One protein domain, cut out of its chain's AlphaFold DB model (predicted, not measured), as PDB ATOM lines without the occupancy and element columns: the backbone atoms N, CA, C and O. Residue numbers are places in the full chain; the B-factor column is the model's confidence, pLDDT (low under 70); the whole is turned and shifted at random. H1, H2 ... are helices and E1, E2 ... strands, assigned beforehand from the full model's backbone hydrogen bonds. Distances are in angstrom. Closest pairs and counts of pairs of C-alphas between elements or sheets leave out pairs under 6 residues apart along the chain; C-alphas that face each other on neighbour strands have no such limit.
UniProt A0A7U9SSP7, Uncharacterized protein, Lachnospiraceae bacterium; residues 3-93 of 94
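This is residues 3 to 93 of the 94 residues of an uncharacterized protein of Lachnospiraceae bacterium (UniProt A0A7U9SSP7). A strongly twisted sheet of six strands has two helices, H1 and H3, side by side over one face, running opposite ways along the strands. The short helix H2 lies beside the strands, on the opposite face. The printed part has 91 residues, with three named helices and six named strands in the order E1, E2, H1, E3, E4, H2, E5, E6, H3; the class is mixed, helices and strands. The sheet runs E2, E1, E3, E4, E5, E6, antiparallel throughout. The whole is compact, with a radius of gyration of the C-alphas of 13.4 A and spans of 39 by 33 by 28 A.

E2 is residues 15 to 22, 22.5 A long, and E1 is residues 3 to 9, 18.8 A, beginning at C-alpha 3 at (-27.449, 48.943, 22.549). E3, residues 44 to 47, and E4, residues 50 to 53, are short. E5 is residues 64 to 70, 19.5 A, and E6 is residues 75 to 81, 19.2 A. H1, residues 27 to 39, spans 18.9 A from C-alpha 27 at (-17.289, 48.716, 32.086). H2 is residues 57 to 61. H3, residues 82 to 92, is 15.6 A long and ends at C-alpha 92 at (-12.329, 50.737, 24.984).

The edge strands are E2 and E6. E1 and E2, E3 and E4, and E5 and E6 are hairpins. N 6 and O 18 are 3.0 A apart between E1 and E2, N 5 and O 44 are 2.8 A apart between E1 and E3, N 45 and O 52 are 3.0 A apart between E3 and E4, N 51 and O 68 are 2.8 A apart between E4 and E5, and N 67 and O 78 are 2.9 A apart between E5 and E6, each within hydrogen-bond range. E2, H1 and E3 form a split strand-helix-strand unit, two strands running the same way with E1 between them in the sheet, and its crossover is right-handed. H1 and H3 lie on the same face, and with the sheet they make two layers, helices on one face of a sheet. H1 lies over E3, with a height over the sheet of 10.0 A; the C-alphas of Phe 37 and Thr 44 are their closest, 7.1 A apart. H3 lies over E4 and E5, also at a height of 10.0 A; its closest C-alphas with E5 are those of Val 65 and Tyr 82, 5.7 A apart. H1 and H3 touch at a shallow tilt of 15 degrees, opposite ways, the closest C-alphas being those of Lys 27 and Tyr 90, 6.3 A apart. H2 is on the opposite face, over none of the strands, but only just, with 2 of its C-alphas falling on E5. H2 and H3 are apart. In H2 and H3 every O i to N i+4 pair is within hydrogen-bond range; in H1, 8 of 9 are.

The two C-alphas farthest apart are those of Phe 12 and Asp 71, 40.4 A. The printed part has no cut, and the links between named elements are tight. The mean pLDDT of the printed part is 94.8, and no printed residue is under 70.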
ATOM      1  N   ILE A   3     -26.108  49.486  22.794       97.38
ATOM      2  CA  ILE A   3     -27.449  48.943  22.549       97.38
ATOM      3  C   ILE A   3     -27.402  47.426  22.697       97.38
ATOM      4  O   ILE A   3     -26.484  46.790  22.187       97.38
ATOM      5  N   ILE A   4     -28.402  46.829  23.339       97.00
ATOM      6  CA  ILE A   4     -28.628  45.381  23.307       97.00
ATOM      7  C   ILE A   4     -30.035  45.090  22.792       97.00
ATOM      8  O   ILE A   4     -31.002  45.732  23.194       97.00
ATOM      9  N   LYS A   5     -30.133  44.126  21.880       96.69
ATOM     10  CA  LYS A   5     -31.369  43.631  21.273       96.69
ATOM     11  C   LYS A   5     -31.510  42.161  21.636       96.69
ATOM     12  O   LYS A   5     -30.575  41.386  21.427       96.69
ATOM     13  N   TYR A   6     -32.646  41.785  22.204       95.19
ATOM     14  CA  TYR A   6     -32.881  40.422  22.664       95.19
ATOM     15  C   TYR A   6     -34.372  40.118  22.795       95.19
ATOM     16  O   TYR A   6     -35.211  41.017  22.853       95.19
ATOM     17  N   GLU A   7     -34.699  38.832  22.859       92.38
ATOM     18  CA  GLU A   7     -36.049  38.370  23.157       92.38
ATOM     19  C   GLU A   7     -36.201  38.163  24.662       92.38
ATOM     20  O   GLU A   7     -35.417  37.451  25.297       92.38
ATOM     21  N   ARG A   8     -37.221  38.789  25.245       91.12
ATOM     22  CA  ARG A   8     -37.604  38.592  26.644       91.12
ATOM     23  C   ARG A   8     -38.958  37.907  26.700       91.12
ATOM     24  O   ARG A   8     -39.860  38.284  25.960       91.12
ATOM     25  N   LEU A   9     -39.112  36.957  27.612       91.38
ATOM     26  CA  LEU A   9     -40.419  36.392  27.933       91.38
ATOM     27  C   LEU A   9     -41.187  37.350  28.845       91.38
ATOM     28  O   LEU A   9     -40.636  37.857  29.828       91.38
ATOM     29  N   ASP A  10     -42.442  37.623  28.510       91.06
ATOM     30  CA  ASP A  10     -43.362  38.287  29.429       91.06
ATOM     31  C   ASP A  10     -43.905  37.313  30.489       91.06
ATOM     32  O   ASP A  10     -43.547  36.135  30.542       91.06
ATOM     33  N   PHE A  11     -44.791  37.810  31.355       93.94
ATOM     34  CA  PHE A  11     -45.431  37.003  32.397       93.94
ATOM     35  C   PHE A  11     -46.260  35.825  31.855       93.94
ATOM     36  O   PHE A  11     -46.522  34.884  32.600       93.94
ATOM     37  N   PHE A  12     -46.662  35.867  30.584       95.38
ATOM     38  CA  PHE A  12     -47.468  34.850  29.910       95.38
ATOM     39  C   PHE A  12     -46.646  34.005  28.930       95.38
ATOM     40  O   PHE A  12     -47.214  33.237  28.156       95.38
ATOM     41  N   ASN A  13     -45.314  34.105  28.990       90.62
ATOM     42  CA  ASN A  13     -44.383  33.372  28.140       90.62
ATOM     43  C   ASN A  13     -44.449  33.754  26.646       90.62
ATOM     44  O   ASN A  13     -44.031  32.974  25.789       90.62
ATOM     45  N   HIS A  14     -44.930  34.955  26.314       92.19
ATOM     46  CA  HIS A  14     -44.796  35.503  24.967       92.19
ATOM     47  C   HIS A  14     -43.401  36.092  24.765       92.19
ATOM     48  O   HIS A  14     -42.864  36.772  25.643       92.19
ATOM     49  N   GLN A  15     -42.827  35.869  23.585       91.19
ATOM     50  CA  GLN A  15     -41.570  36.490  23.184       91.19
ATOM     51  C   GLN A  15     -41.811  37.948  22.796       91.19
ATOM     52  O   GLN A  15     -42.561  38.247  21.867       91.19
ATOM     53  N   ILE A  16     -41.148  38.859  23.501       92.50
ATOM     54  CA  ILE A  16     -41.186  40.291  23.225       92.50
ATOM     55  C   ILE A  16     -39.804  40.737  22.763       92.50
ATOM     56  O   ILE A  16     -38.815  40.610  23.495       92.50
ATOM     57  N   TYR A  17     -39.750  41.309  21.558       93.38
ATOM     58  CA  TYR A  17     -38.570  42.018  21.078       93.38
ATOM     59  C   TYR A  17     -38.267  43.193  22.008       93.38
ATOM     60  O   TYR A  17     -39.098  44.083  22.192       93.38
ATOM     61  N   THR A  18     -37.077  43.182  22.597       94.88
ATOM     62  CA  THR A  18     -36.628  44.196  23.549       94.88
ATOM     63  C   THR A  18     -35.345  44.840  23.038       94.88
ATOM     64  O   THR A  18     -34.431  44.155  22.576       94.88
ATOM     65  N   GLU A  19     -35.283  46.167  23.125       96.25
ATOM     66  CA  GLU A  19     -34.115  46.972  22.779       96.25
ATOM     67  C   GLU A  19     -33.825  47.936  23.932       96.25
ATOM     68  O   GLU A  19     -34.607  48.850  24.186       96.25
ATOM     69  N   ASP A  20     -32.687  47.748  24.599       95.69
ATOM     70  CA  ASP A  20     -32.217  48.647  25.653       95.69
ATOM     71  C   ASP A  20     -31.042  49.480  25.137       95.69
ATOM     72  O   ASP A  20     -30.129  48.955  24.493       95.69
ATOM     73  N   LYS A  21     -31.048  50.783  25.445       96.56
ATOM     74  CA  LYS A  21     -30.021  51.746  25.022       96.56
ATOM     75  C   LYS A  21     -29.407  52.463  26.212       96.56
ATOM     76  O   LYS A  21     -30.111  52.863  27.136       96.56
ATOM     77  N   LYS A  22     -28.095  52.691  26.155       96.31
ATOM     78  CA  LYS A  22     -27.360  53.475  27.150       96.31
ATOM     79  C   LYS A  22     -26.260  54.307  26.493       96.31
ATOM     80  O   LYS A  22     -25.338  53.760  25.893       96.31
ATOM     81  N   GLU A  23     -26.340  55.630  26.630       92.62
ATOM     82  CA  GLU A  23     -25.344  56.549  26.057       92.62
ATOM     83  C   GLU A  23     -24.023  56.530  26.837       92.62
ATOM     84  O   GLU A  23     -22.975  56.226  26.274       92.62
ATOM     85  N   ALA A  24     -24.084  56.759  28.152       91.75
ATOM     86  CA  ALA A  24     -22.933  56.745  29.058       91.75
ATOM     87  C   ALA A  24     -22.817  55.387  29.776       91.75
ATOM     88  O   ALA A  24     -23.126  55.258  30.964       91.75
ATOM     89  N   TYR A  25     -22.462  54.344  29.029       94.31
ATOM     90  CA  TYR A  25     -22.266  53.004  29.583       94.31
ATOM     91  C   TYR A  25     -20.890  52.869  30.249       94.31
ATOM     92  O   TYR A  25     -19.908  53.461  29.807       94.31
ATOM     93  N   THR A  26     -20.814  52.076  31.315       95.38
ATOM     94  CA  THR A  26     -19.570  51.780  32.030       95.38
ATOM     95  C   THR A  26     -19.056  50.381  31.694       95.38
ATOM     96  O   THR A  26     -19.722  49.560  31.052       95.38
ATOM     97  N   LYS A  27     -17.860  50.060  32.188       94.56
ATOM     98  CA  LYS A  27     -17.289  48.716  32.086       94.56
ATOM     99  C   LYS A  27     -18.173  47.650  32.742       94.56
ATOM    100  O   LYS A  27     -18.239  46.521  32.257       94.56
ATOM    101  N   GLU A  28     -18.870  47.980  33.826       95.69
ATOM    102  CA  GLU A  28     -19.832  47.094  34.493       95.69
ATOM    103  C   GLU A  28     -21.033  46.780  33.599       95.69
ATOM    104  O   GLU A  28     -21.497  45.638  33.593       95.69
ATOM    105  N   ASP A  29     -21.507  47.746  32.813       95.50
ATOM    106  CA  ASP A  29     -22.575  47.504  31.841       95.50
ATOM    107  C   ASP A  29     -22.105  46.550  30.742       95.50
ATOM    108  O   ASP A  29     -22.796  45.577  30.442       95.50
ATOM    109  N   LEU A  30     -20.887  46.742  30.219       95.75
ATOM    110  CA  LEU A  30     -20.295  45.790  29.275       95.75
ATOM    111  C   LEU A  30     -20.177  44.390  29.882       95.75
ATOM    112  O   LEU A  30     -20.504  43.411  29.216       95.75
ATOM    113  N   LYS A  31     -19.766  44.262  31.152       96.12
ATOM    114  CA  LYS A  31     -19.716  42.952  31.827       96.12
ATOM    115  C   LYS A  31     -21.079  42.264  31.835       96.12
ATOM    116  O   LYS A  31     -21.138  41.061  31.581       96.12
ATOM    117  N   LYS A  32     -22.158  43.010  32.093       96.00
ATOM    118  CA  LYS A  32     -23.532  42.487  32.056       96.00
ATOM    119  C   LYS A  32     -23.935  42.074  30.641       96.00
ATOM    120  O   LYS A  32     -24.427  40.961  30.470       96.00
ATOM    121  N   VAL A  33     -23.665  42.915  29.640       96.50
ATOM    122  CA  VAL A  33     -23.963  42.621  28.229       96.50
ATOM    123  C   VAL A  33     -23.230  41.370  27.761       96.50
ATOM    124  O   VAL A  33     -23.872  40.455  27.261       96.50
ATOM    125  N   PHE A  34     -21.919  41.260  27.990       96.56
ATOM    126  CA  PHE A  34     -21.146  40.074  27.607       96.56
ATOM    127  C   PHE A  34     -21.613  38.816  28.353       96.56
ATOM    128  O   PHE A  34     -21.763  37.755  27.746       96.56
ATOM    129  N   ALA A  35     -21.908  38.917  29.654       96.50
ATOM    130  CA  ALA A  35     -22.451  37.794  30.416       96.50
ATOM    131  C   ALA A  35     -23.789  37.305  29.840       96.50
ATOM    132  O   ALA A  35     -23.972  36.097  29.674       96.50
ATOM    133  N   TYR A  36     -24.692  38.224  29.494       95.81
ATOM    134  CA  TYR A  36     -25.969  37.898  28.865       95.81
ATOM    135  C   TYR A  36     -25.771  37.318  27.457       95.81
ATOM    136  O   TYR A  36     -26.253  36.224  27.168       95.81
ATOM    137  N   PHE A  37     -24.991  37.989  26.611       96.31
ATOM    138  CA  PHE A  37     -24.690  37.580  25.239       96.31
ATOM    139  C   PHE A  37     -24.063  36.181  25.163       96.31
ATOM    140  O   PHE A  37     -24.399  35.397  24.283       96.31
ATOM    141  N   SER A  38     -23.218  35.806  26.132       95.38
ATOM    142  CA  SER A  38     -22.626  34.461  26.185       95.38
ATOM    143  C   SER A  38     -23.649  33.331  26.360       95.38
ATOM    144  O   SER A  38     -23.385  32.193  25.974       95.38
ATOM    145  N   LYS A  39     -24.817  33.612  26.939       93.88
ATOM    146  CA  LYS A  39     -25.843  32.598  27.226       93.88
ATOM    147  C   LYS A  39     -26.966  32.585  26.197       93.88
ATOM    148  O   LYS A  39     -27.653  31.580  26.080       93.88
ATOM    149  N   ASN A  40     -27.138  33.679  25.460       93.38
ATOM    150  CA  ASN A  40     -28.290  33.892  24.596       93.38
ATOM    151  C   ASN A  40     -27.839  33.985  23.140       93.38
ATOM    152  O   ASN A  40     -27.256  34.986  22.730       93.38
ATOM    153  N   TYR A  41     -28.127  32.937  22.371       92.12
ATOM    154  CA  TYR A  41     -27.805  32.864  20.945       92.12
ATOM    155  C   TYR A  41     -28.519  33.947  20.119       92.12
ATOM    156  O   TYR A  41     -27.915  34.554  19.245       92.12
ATOM    157  N   SER A  42     -29.783  34.241  20.430       91.06
ATOM    158  CA  SER A  42     -30.571  35.258  19.721       91.06
ATOM    159  C   SER A  42     -30.237  36.697  20.132       91.06
ATOM    160  O   SER A  42     -30.788  37.644  19.573       91.06
ATOM    161  N   ALA A  43     -29.349  36.892  21.111       95.12
ATOM    162  CA  ALA A  43     -28.955  38.225  21.534       95.12
ATOM    163  C   ALA A  43     -28.003  38.863  20.518       95.12
ATOM    164  O   ALA A  43     -27.115  38.218  19.969       95.12
ATOM    165  N   THR A  44     -28.152  40.165  20.328       97.06
ATOM    166  CA  THR A  44     -27.246  41.006  19.546       97.06
ATOM    167  C   THR A  44     -26.954  42.251  20.358       97.06
ATOM    168  O   THR A  44     -27.842  42.782  21.022       97.06
ATOM    169  N   PHE A  45     -25.727  42.749  20.318       97.06
ATOM    170  CA  PHE A  45     -25.423  44.041  20.921       97.06
ATOM    171  C   PHE A  45     -24.591  44.900  19.980       97.06
ATOM    172  O   PHE A  45     -23.977  44.408  19.038       97.06
ATOM    173  N   GLN A  46     -24.619  46.200  20.218       96.62
ATOM    174  CA  GLN A  46     -23.969  47.207  19.403       96.62
ATOM    175  C   GLN A  46     -23.238  48.191  20.307       96.62
ATOM    176  O   GLN A  46     -23.790  48.657  21.304       96.62
ATOM    177  N   ILE A  47     -22.009  48.518  19.930       95.88
ATOM    178  CA  ILE A  47     -21.216  49.599  20.509       95.88
ATOM    179  C   ILE A  47     -20.927  50.573  19.372       95.88
ATOM    180  O   ILE A  47     -20.253  50.218  18.405       95.88
ATOM    181  N   ASP A  48     -21.478  51.779  19.469       93.38
ATOM    182  CA  ASP A  48     -21.403  52.822  18.444       93.38
ATOM    183  C   ASP A  48     -21.837  52.314  17.061       93.38
ATOM    184  O   ASP A  48     -23.014  52.028  16.867       93.38
ATOM    185  N   ASN A  49     -20.929  52.182  16.098       94.25
ATOM    186  CA  ASN A  49     -21.204  51.677  14.748       94.25
ATOM    187  C   ASN A  49     -20.875  50.185  14.567       94.25
ATOM    188  O   ASN A  49     -20.905  49.681  13.443       94.25
ATOM    189  N   THR A  50     -20.515  49.485  15.643       95.81
ATOM    190  CA  THR A  50     -20.106  48.083  15.600       95.81
ATOM    191  C   THR A  50     -21.198  47.202  16.182       95.81
ATOM    192  O   THR A  50     -21.606  47.402  17.320       95.81
ATOM    193  N   VAL A  51     -21.657  46.218  15.415       97.06
ATOM    194  CA  VAL A  51     -22.677  45.242  15.809       97.06
ATOM    195  C   VAL A  51     -22.020  43.880  16.003       97.06
ATOM    196  O   VAL A  51     -21.224  43.444  15.172       97.06
ATOM    197  N   MET A  52     -22.370  43.198  17.089       97.81
ATOM    198  CA  MET A  52     -21.850  41.892  17.472       97.81
ATOM    199  C   MET A  52     -23.001  40.911  17.680       97.81
ATOM    200  O   MET A  52     -23.922  41.178  18.456       97.81
ATOM    201  N   TYR A  53     -22.935  39.770  17.000       97.69
ATOM    202  CA  TYR A  53     -23.969  38.740  17.051       97.69
ATOM    203  C   TYR A  53     -23.397  37.345  16.771       97.69
ATOM    204  O   TYR A  53     -22.248  37.192  16.343       97.69
ATOM    205  N   TRP A  54     -24.202  36.326  17.048       96.94
ATOM    206  CA  TRP A  54     -23.916  34.938  16.698       96.94
ATOM    207  C   TRP A  54     -24.563  34.633  15.345       96.94
ATOM    208  O   TRP A  54     -25.776  34.773  15.218       96.94
ATOM    209  N   ASP A  55     -23.779  34.254  14.335       95.12
ATOM    210  CA  ASP A  55     -24.304  34.041  12.975       95.12
ATOM    211  C   ASP A  55     -25.116  32.742  12.876       95.12
ATOM    212  O   ASP A  55     -26.143  32.673  12.204       95.12
ATOM    213  N   CYS A  56     -24.670  31.707  13.591       94.00
ATOM    214  CA  CYS A  56     -25.362  30.429  13.688       94.00
ATOM    215  C   CYS A  56     -25.090  29.729  15.030       94.00
ATOM    216  O   CYS A  56     -24.179  30.100  15.777       94.00
ATOM    217  N   PHE A  57     -25.872  28.690  15.335       93.56
ATOM    218  CA  PHE A  57     -25.722  27.909  16.568       93.56
ATOM    219  C   PHE A  57     -24.306  27.348  16.746       93.56
ATOM    220  O   PHE A  57     -23.735  27.454  17.828       93.56
ATOM    221  N   SER A  58     -23.697  26.828  15.677       95.25
ATOM    222  CA  SER A  58     -22.336  26.290  15.740       95.25
ATOM    223  C   SER A  58     -21.304  27.355  16.118       95.25
ATOM    224  O   SER A  58     -20.335  27.055  16.809       95.25
ATOM    225  N   GLU A  59     -21.488  28.610  15.708       94.06
ATOM    226  CA  GLU A  59     -20.597  29.701  16.114       94.06
ATOM    227  C   GLU A  59     -20.771  30.089  17.580       94.06
ATOM    228  O   GLU A  59     -19.781  30.357  18.266       94.06
ATOM    229  N   HIS A  60     -22.002  30.057  18.090       95.69
ATOM    230  CA  HIS A  60     -22.279  30.272  19.511       95.69
ATOM    231  C   HIS A  60     -21.605  29.222  20.394       95.69
ATOM    232  O   HIS A  60     -20.933  29.582  21.366       95.69
ATOM    233  N   GLU A  61     -21.706  27.949  20.014       94.88
ATOM    234  CA  GLU A  61     -21.058  26.837  20.716       94.88
ATOM    235  C   GLU A  61     -19.530  26.954  20.679       94.88
ATOM    236  O   GLU A  61     -18.870  26.851  21.715       94.88
ATOM    237  N   ASN A  62     -18.966  27.267  19.507       96.75
ATOM    238  CA  ASN A  62     -17.524  27.451  19.321       96.75
ATOM    239  C   ASN A  62     -17.000  28.805  19.824       96.75
ATOM    240  O   ASN A  62     -15.804  29.081  19.723       96.75
ATOM    241  N   ARG A  63     -17.872  29.658  20.375       97.00
ATOM    242  CA  ARG A  63     -17.522  30.990  20.888       97.00
ATOM    243  C   ARG A  63     -16.871  31.883  19.828       97.00
ATOM    244  O   ARG A  63     -15.952  32.647  20.134       97.00
ATOM    245  N   ILE A  64     -17.371  31.821  18.598       97.56
ATOM    246  CA  ILE A  64     -16.980  32.675  17.474       97.56
ATOM    247  C   ILE A  64     -18.069  33.728  17.285       97.56
ATOM    248  O   ILE A  64     -19.226  33.405  17.065       97.56
ATOM    249  N   VAL A  65     -17.708  34.999  17.422       97.56
ATOM    250  CA  VAL A  65     -18.624  36.131  17.288       97.56
ATOM    251  C   VAL A  65     -18.401  36.783  15.936       97.56
ATOM    252  O   VAL A  65     -17.258  37.085  15.571       97.56
ATOM    253  N   THR A  66     -19.493  37.061  15.235       98.12
ATOM    254  CA  THR A  66     -19.462  37.875  14.027       98.12
ATOM    255  C   THR A  66     -19.581  39.346  14.411       98.12
ATOM    256  O   THR A  66     -20.455  39.745  15.182       98.12
ATOM    257  N   VAL A  67     -18.648  40.152  13.908       97.88
ATOM    258  CA  VAL A  67     -18.526  41.577  14.212       97.88
ATOM    259  C   VAL A  67     -18.645  42.358  12.914       97.88
ATOM    260  O   VAL A  67     -17.810  42.203  12.024       97.88
ATOM    261  N   ARG A  68     -19.662  43.214  12.819       97.44
ATOM    262  CA  ARG A  68     -19.874  44.117  11.687       97.44
ATOM    263  C   ARG A  68     -19.603  45.553  12.093       97.44
ATOM    264  O   ARG A  68     -20.247  46.048  13.010       97.44
ATOM    265  N   THR A  69     -18.696  46.224  11.394       96.81
ATOM    266  CA  THR A  69     -18.409  47.651  11.605       96.81
ATOM    267  C   THR A  69     -18.938  48.439  10.419       96.81
ATOM    268  O   THR A  69     -18.499  48.200   9.294       96.81
ATOM    269  N   TYR A  70     -19.878  49.350  10.664       94.81
ATOM    270  CA  TYR A  70     -20.556  50.118   9.618       94.81
ATOM    271  C   TYR A  70     -19.881  51.472   9.365       94.81
ATOM    272  O   TYR A  70     -19.555  52.200  10.305       94.81
ATOM    273  N   ASP A  71     -19.732  51.842   8.093       91.62
ATOM    274  CA  ASP A  71     -19.152  53.111   7.622       91.62
ATOM    275  C   ASP A  71     -20.188  53.969   6.860       91.62
ATOM    276  O   ASP A  71     -19.912  54.592   5.834       91.62
ATOM    277  N   ASN A  72     -21.407  54.023   7.408       84.56
ATOM    278  CA  ASN A  72     -22.640  54.612   6.862       84.56
ATOM    279  C   ASN A  72     -23.375  53.747   5.833       84.56
ATOM    280  O   ASN A  72     -24.549  53.450   6.041       84.56
ATOM    281  N   ARG A  73     -22.737  53.389   4.710       86.19
ATOM    282  CA  ARG A  73     -23.414  52.678   3.601       86.19
ATOM    283  C   ARG A  73     -22.983  51.230   3.440       86.19
ATOM    284  O   ARG A  73     -23.758  50.454   2.891       86.19
ATOM    285  N   ASN A  74     -21.793  50.873   3.911       93.94
ATOM    286  CA  ASN A  74     -21.291  49.512   3.871       93.94
ATOM    287  C   ASN A  74     -20.970  49.027   5.288       93.94
ATOM    288  O   ASN A  74     -21.152  49.727   6.290       93.94
ATOM    289  N   TYR A  75     -20.517  47.783   5.357       95.31
ATOM    290  CA  TYR A  75     -19.930  47.223   6.555       95.31
ATOM    291  C   TYR A  75     -18.719  46.374   6.203       95.31
ATOM    292  O   TYR A  75     -18.646  45.759   5.138       95.31
ATOM    293  N   THR A  76     -17.787  46.311   7.143       97.25
ATOM    294  CA  THR A  76     -16.773  45.258   7.176       97.25
ATOM    295  C   THR A  76     -17.218  44.198   8.169       97.25
ATOM    296  O   THR A  76     -17.739  44.526   9.235       97.25
ATOM    297  N   GLU A  77     -17.048  42.929   7.815       97.50
ATOM    298  CA  GLU A  77     -17.385  41.799   8.677       97.50
ATOM    299  C   GLU A  77     -16.121  41.027   9.033       97.50
ATOM    300  O   GLU A  77     -15.302  40.710   8.170       97.50
ATOM    301  N   VAL A  78     -15.962  40.727  10.318       97.50
ATOM    302  CA  VAL A  78     -14.848  39.930  10.823       97.50
ATOM    303  C   VAL A  78     -15.369  38.955  11.866       97.50
ATOM    304  O   VAL A  78     -16.143  39.328  12.747       97.50
ATOM    305  N   LYS A  79     -14.892  37.710  11.812       97.56
ATOM    306  CA  LYS A  79     -15.141  36.710  12.854       97.56
ATOM    307  C   LYS A  79     -14.026  36.761  13.893       97.56
ATOM    308  O   LYS A  79     -12.842  36.770  13.552       97.56
ATOM    309  N   LYS A  80     -14.389  36.827  15.172       97.44
ATOM    310  CA  LYS A  80     -13.449  36.905  16.300       97.44
ATOM    311  C   LYS A  80     -13.840  35.909  17.379       97.44
ATOM    312  O   LYS A  80     -15.020  35.658  17.589       97.44
ATOM    313  N   SER A  81     -12.868  35.388  18.125       97.38
ATOM    314  CA  SER A  81     -13.206  34.638  19.335       97.38
ATOM    315  C   SER A  81     -13.854  35.565  20.366       97.38
ATOM    316  O   SER A  81     -13.444  36.719  20.537       97.38
ATOM    317  N   TYR A  82     -14.854  35.044  21.070       97.00
ATOM    318  CA  TYR A  82     -15.601  35.758  22.101       97.00
ATOM    319  C   TYR A  82     -14.674  36.387  23.148       97.00
ATOM    320  O   TYR A  82     -14.812  37.565  23.474       97.00
ATOM    321  N   ASP A  83     -13.681  35.638  23.635       96.81
ATOM    322  CA  ASP A  83     -12.766  36.131  24.667       96.81
ATOM    323  C   ASP A  83     -11.855  37.254  24.171       96.81
ATOM    324  O   ASP A  83     -11.558  38.185  24.927       96.81
ATOM    325  N   LYS A  84     -11.424  37.198  22.905       96.69
ATOM    326  CA  LYS A  84     -10.632  38.271  22.298       96.69
ATOM    327  C   LYS A  84     -11.478  39.535  22.166       96.69
ATOM    328  O   LYS A  84     -11.073  40.585  22.655       96.69
ATOM    329  N   LEU A  85     -12.676  39.408  21.595       96.19
ATOM    330  CA  LEU A  85     -13.618  40.514  21.432       96.19
ATOM    331  C   LEU A  85     -13.980  41.167  22.775       96.19
ATOM    332  O   LEU A  85     -13.972  42.389  22.897       96.19
ATOM    333  N   LYS A  86     -14.256  40.357  23.800       96.25
ATOM    334  CA  LYS A  86     -14.567  40.821  25.157       96.25
ATOM    335  C   LYS A  86     -13.436  41.658  25.750       96.25
ATOM    336  O   LYS A  86     -13.691  42.721  26.312       96.25
ATOM    337  N   LYS A  87     -12.185  41.201  25.619       95.75
ATOM    338  CA  LYS A  87     -11.005  41.944  26.093       95.75
ATOM    339  C   LYS A  87     -10.831  43.265  25.346       95.75
ATOM    340  O   LYS A  87     -10.597  44.278  25.996       95.75
ATOM    341  N   GLU A  88     -10.993  43.256  24.022       94.56
ATOM    342  CA  GLU A  88     -10.946  44.469  23.194       94.56
ATOM    343  C   GLU A  88     -12.009  45.483  23.651       94.56
ATOM    344  O   GLU A  88     -11.683  46.633  23.926       94.56
ATOM    345  N   CYS A  89     -13.256  45.047  23.858       93.50
ATOM    346  CA  CYS A  89     -14.338  45.933  24.299       93.50
ATOM    347  C   CYS A  89     -14.125  46.502  25.703       93.50
ATOM    348  O   CYS A  89     -14.418  47.667  25.954       93.50
ATOM    349  N   TYR A  90     -13.580  45.707  26.621       93.88
ATOM    350  CA  TYR A  90     -13.266  46.170  27.973       93.88
ATOM    351  C   TYR A  90     -12.102  47.158  28.032       93.88
ATOM    352  O   TYR A  90     -11.962  47.833  29.051       93.88
ATOM    353  N   ALA A  91     -11.253  47.195  27.006       92.69
ATOM    354  CA  ALA A  91     -10.164  48.157  26.892       92.69
ATOM    355  C   ALA A  91     -10.626  49.494  26.288       92.69
ATOM    356  O   ALA A  91      -9.961  50.500  26.500       92.69
ATOM    357  N   MET A  92     -11.756  49.514  25.568       87.88
ATOM    358  CA  MET A  92     -12.329  50.737  24.984       87.88
ATOM    359  C   MET A  92     -12.998  51.644  26.022       87.88
ATOM    360  O   MET A  92     -13.085  52.850  25.819       87.88
ATOM    361  N   VAL A  93     -13.473  51.069  27.130       83.06
ATOM    362  CA  VAL A  93     -14.062  51.814  28.248       83.06
ATOM    363  C   VAL A  93     -13.043  51.826  29.376       83.06
ATOM    364  O   VAL A  93     -12.868  50.817  30.069       83.06
TER     365      VAL A  93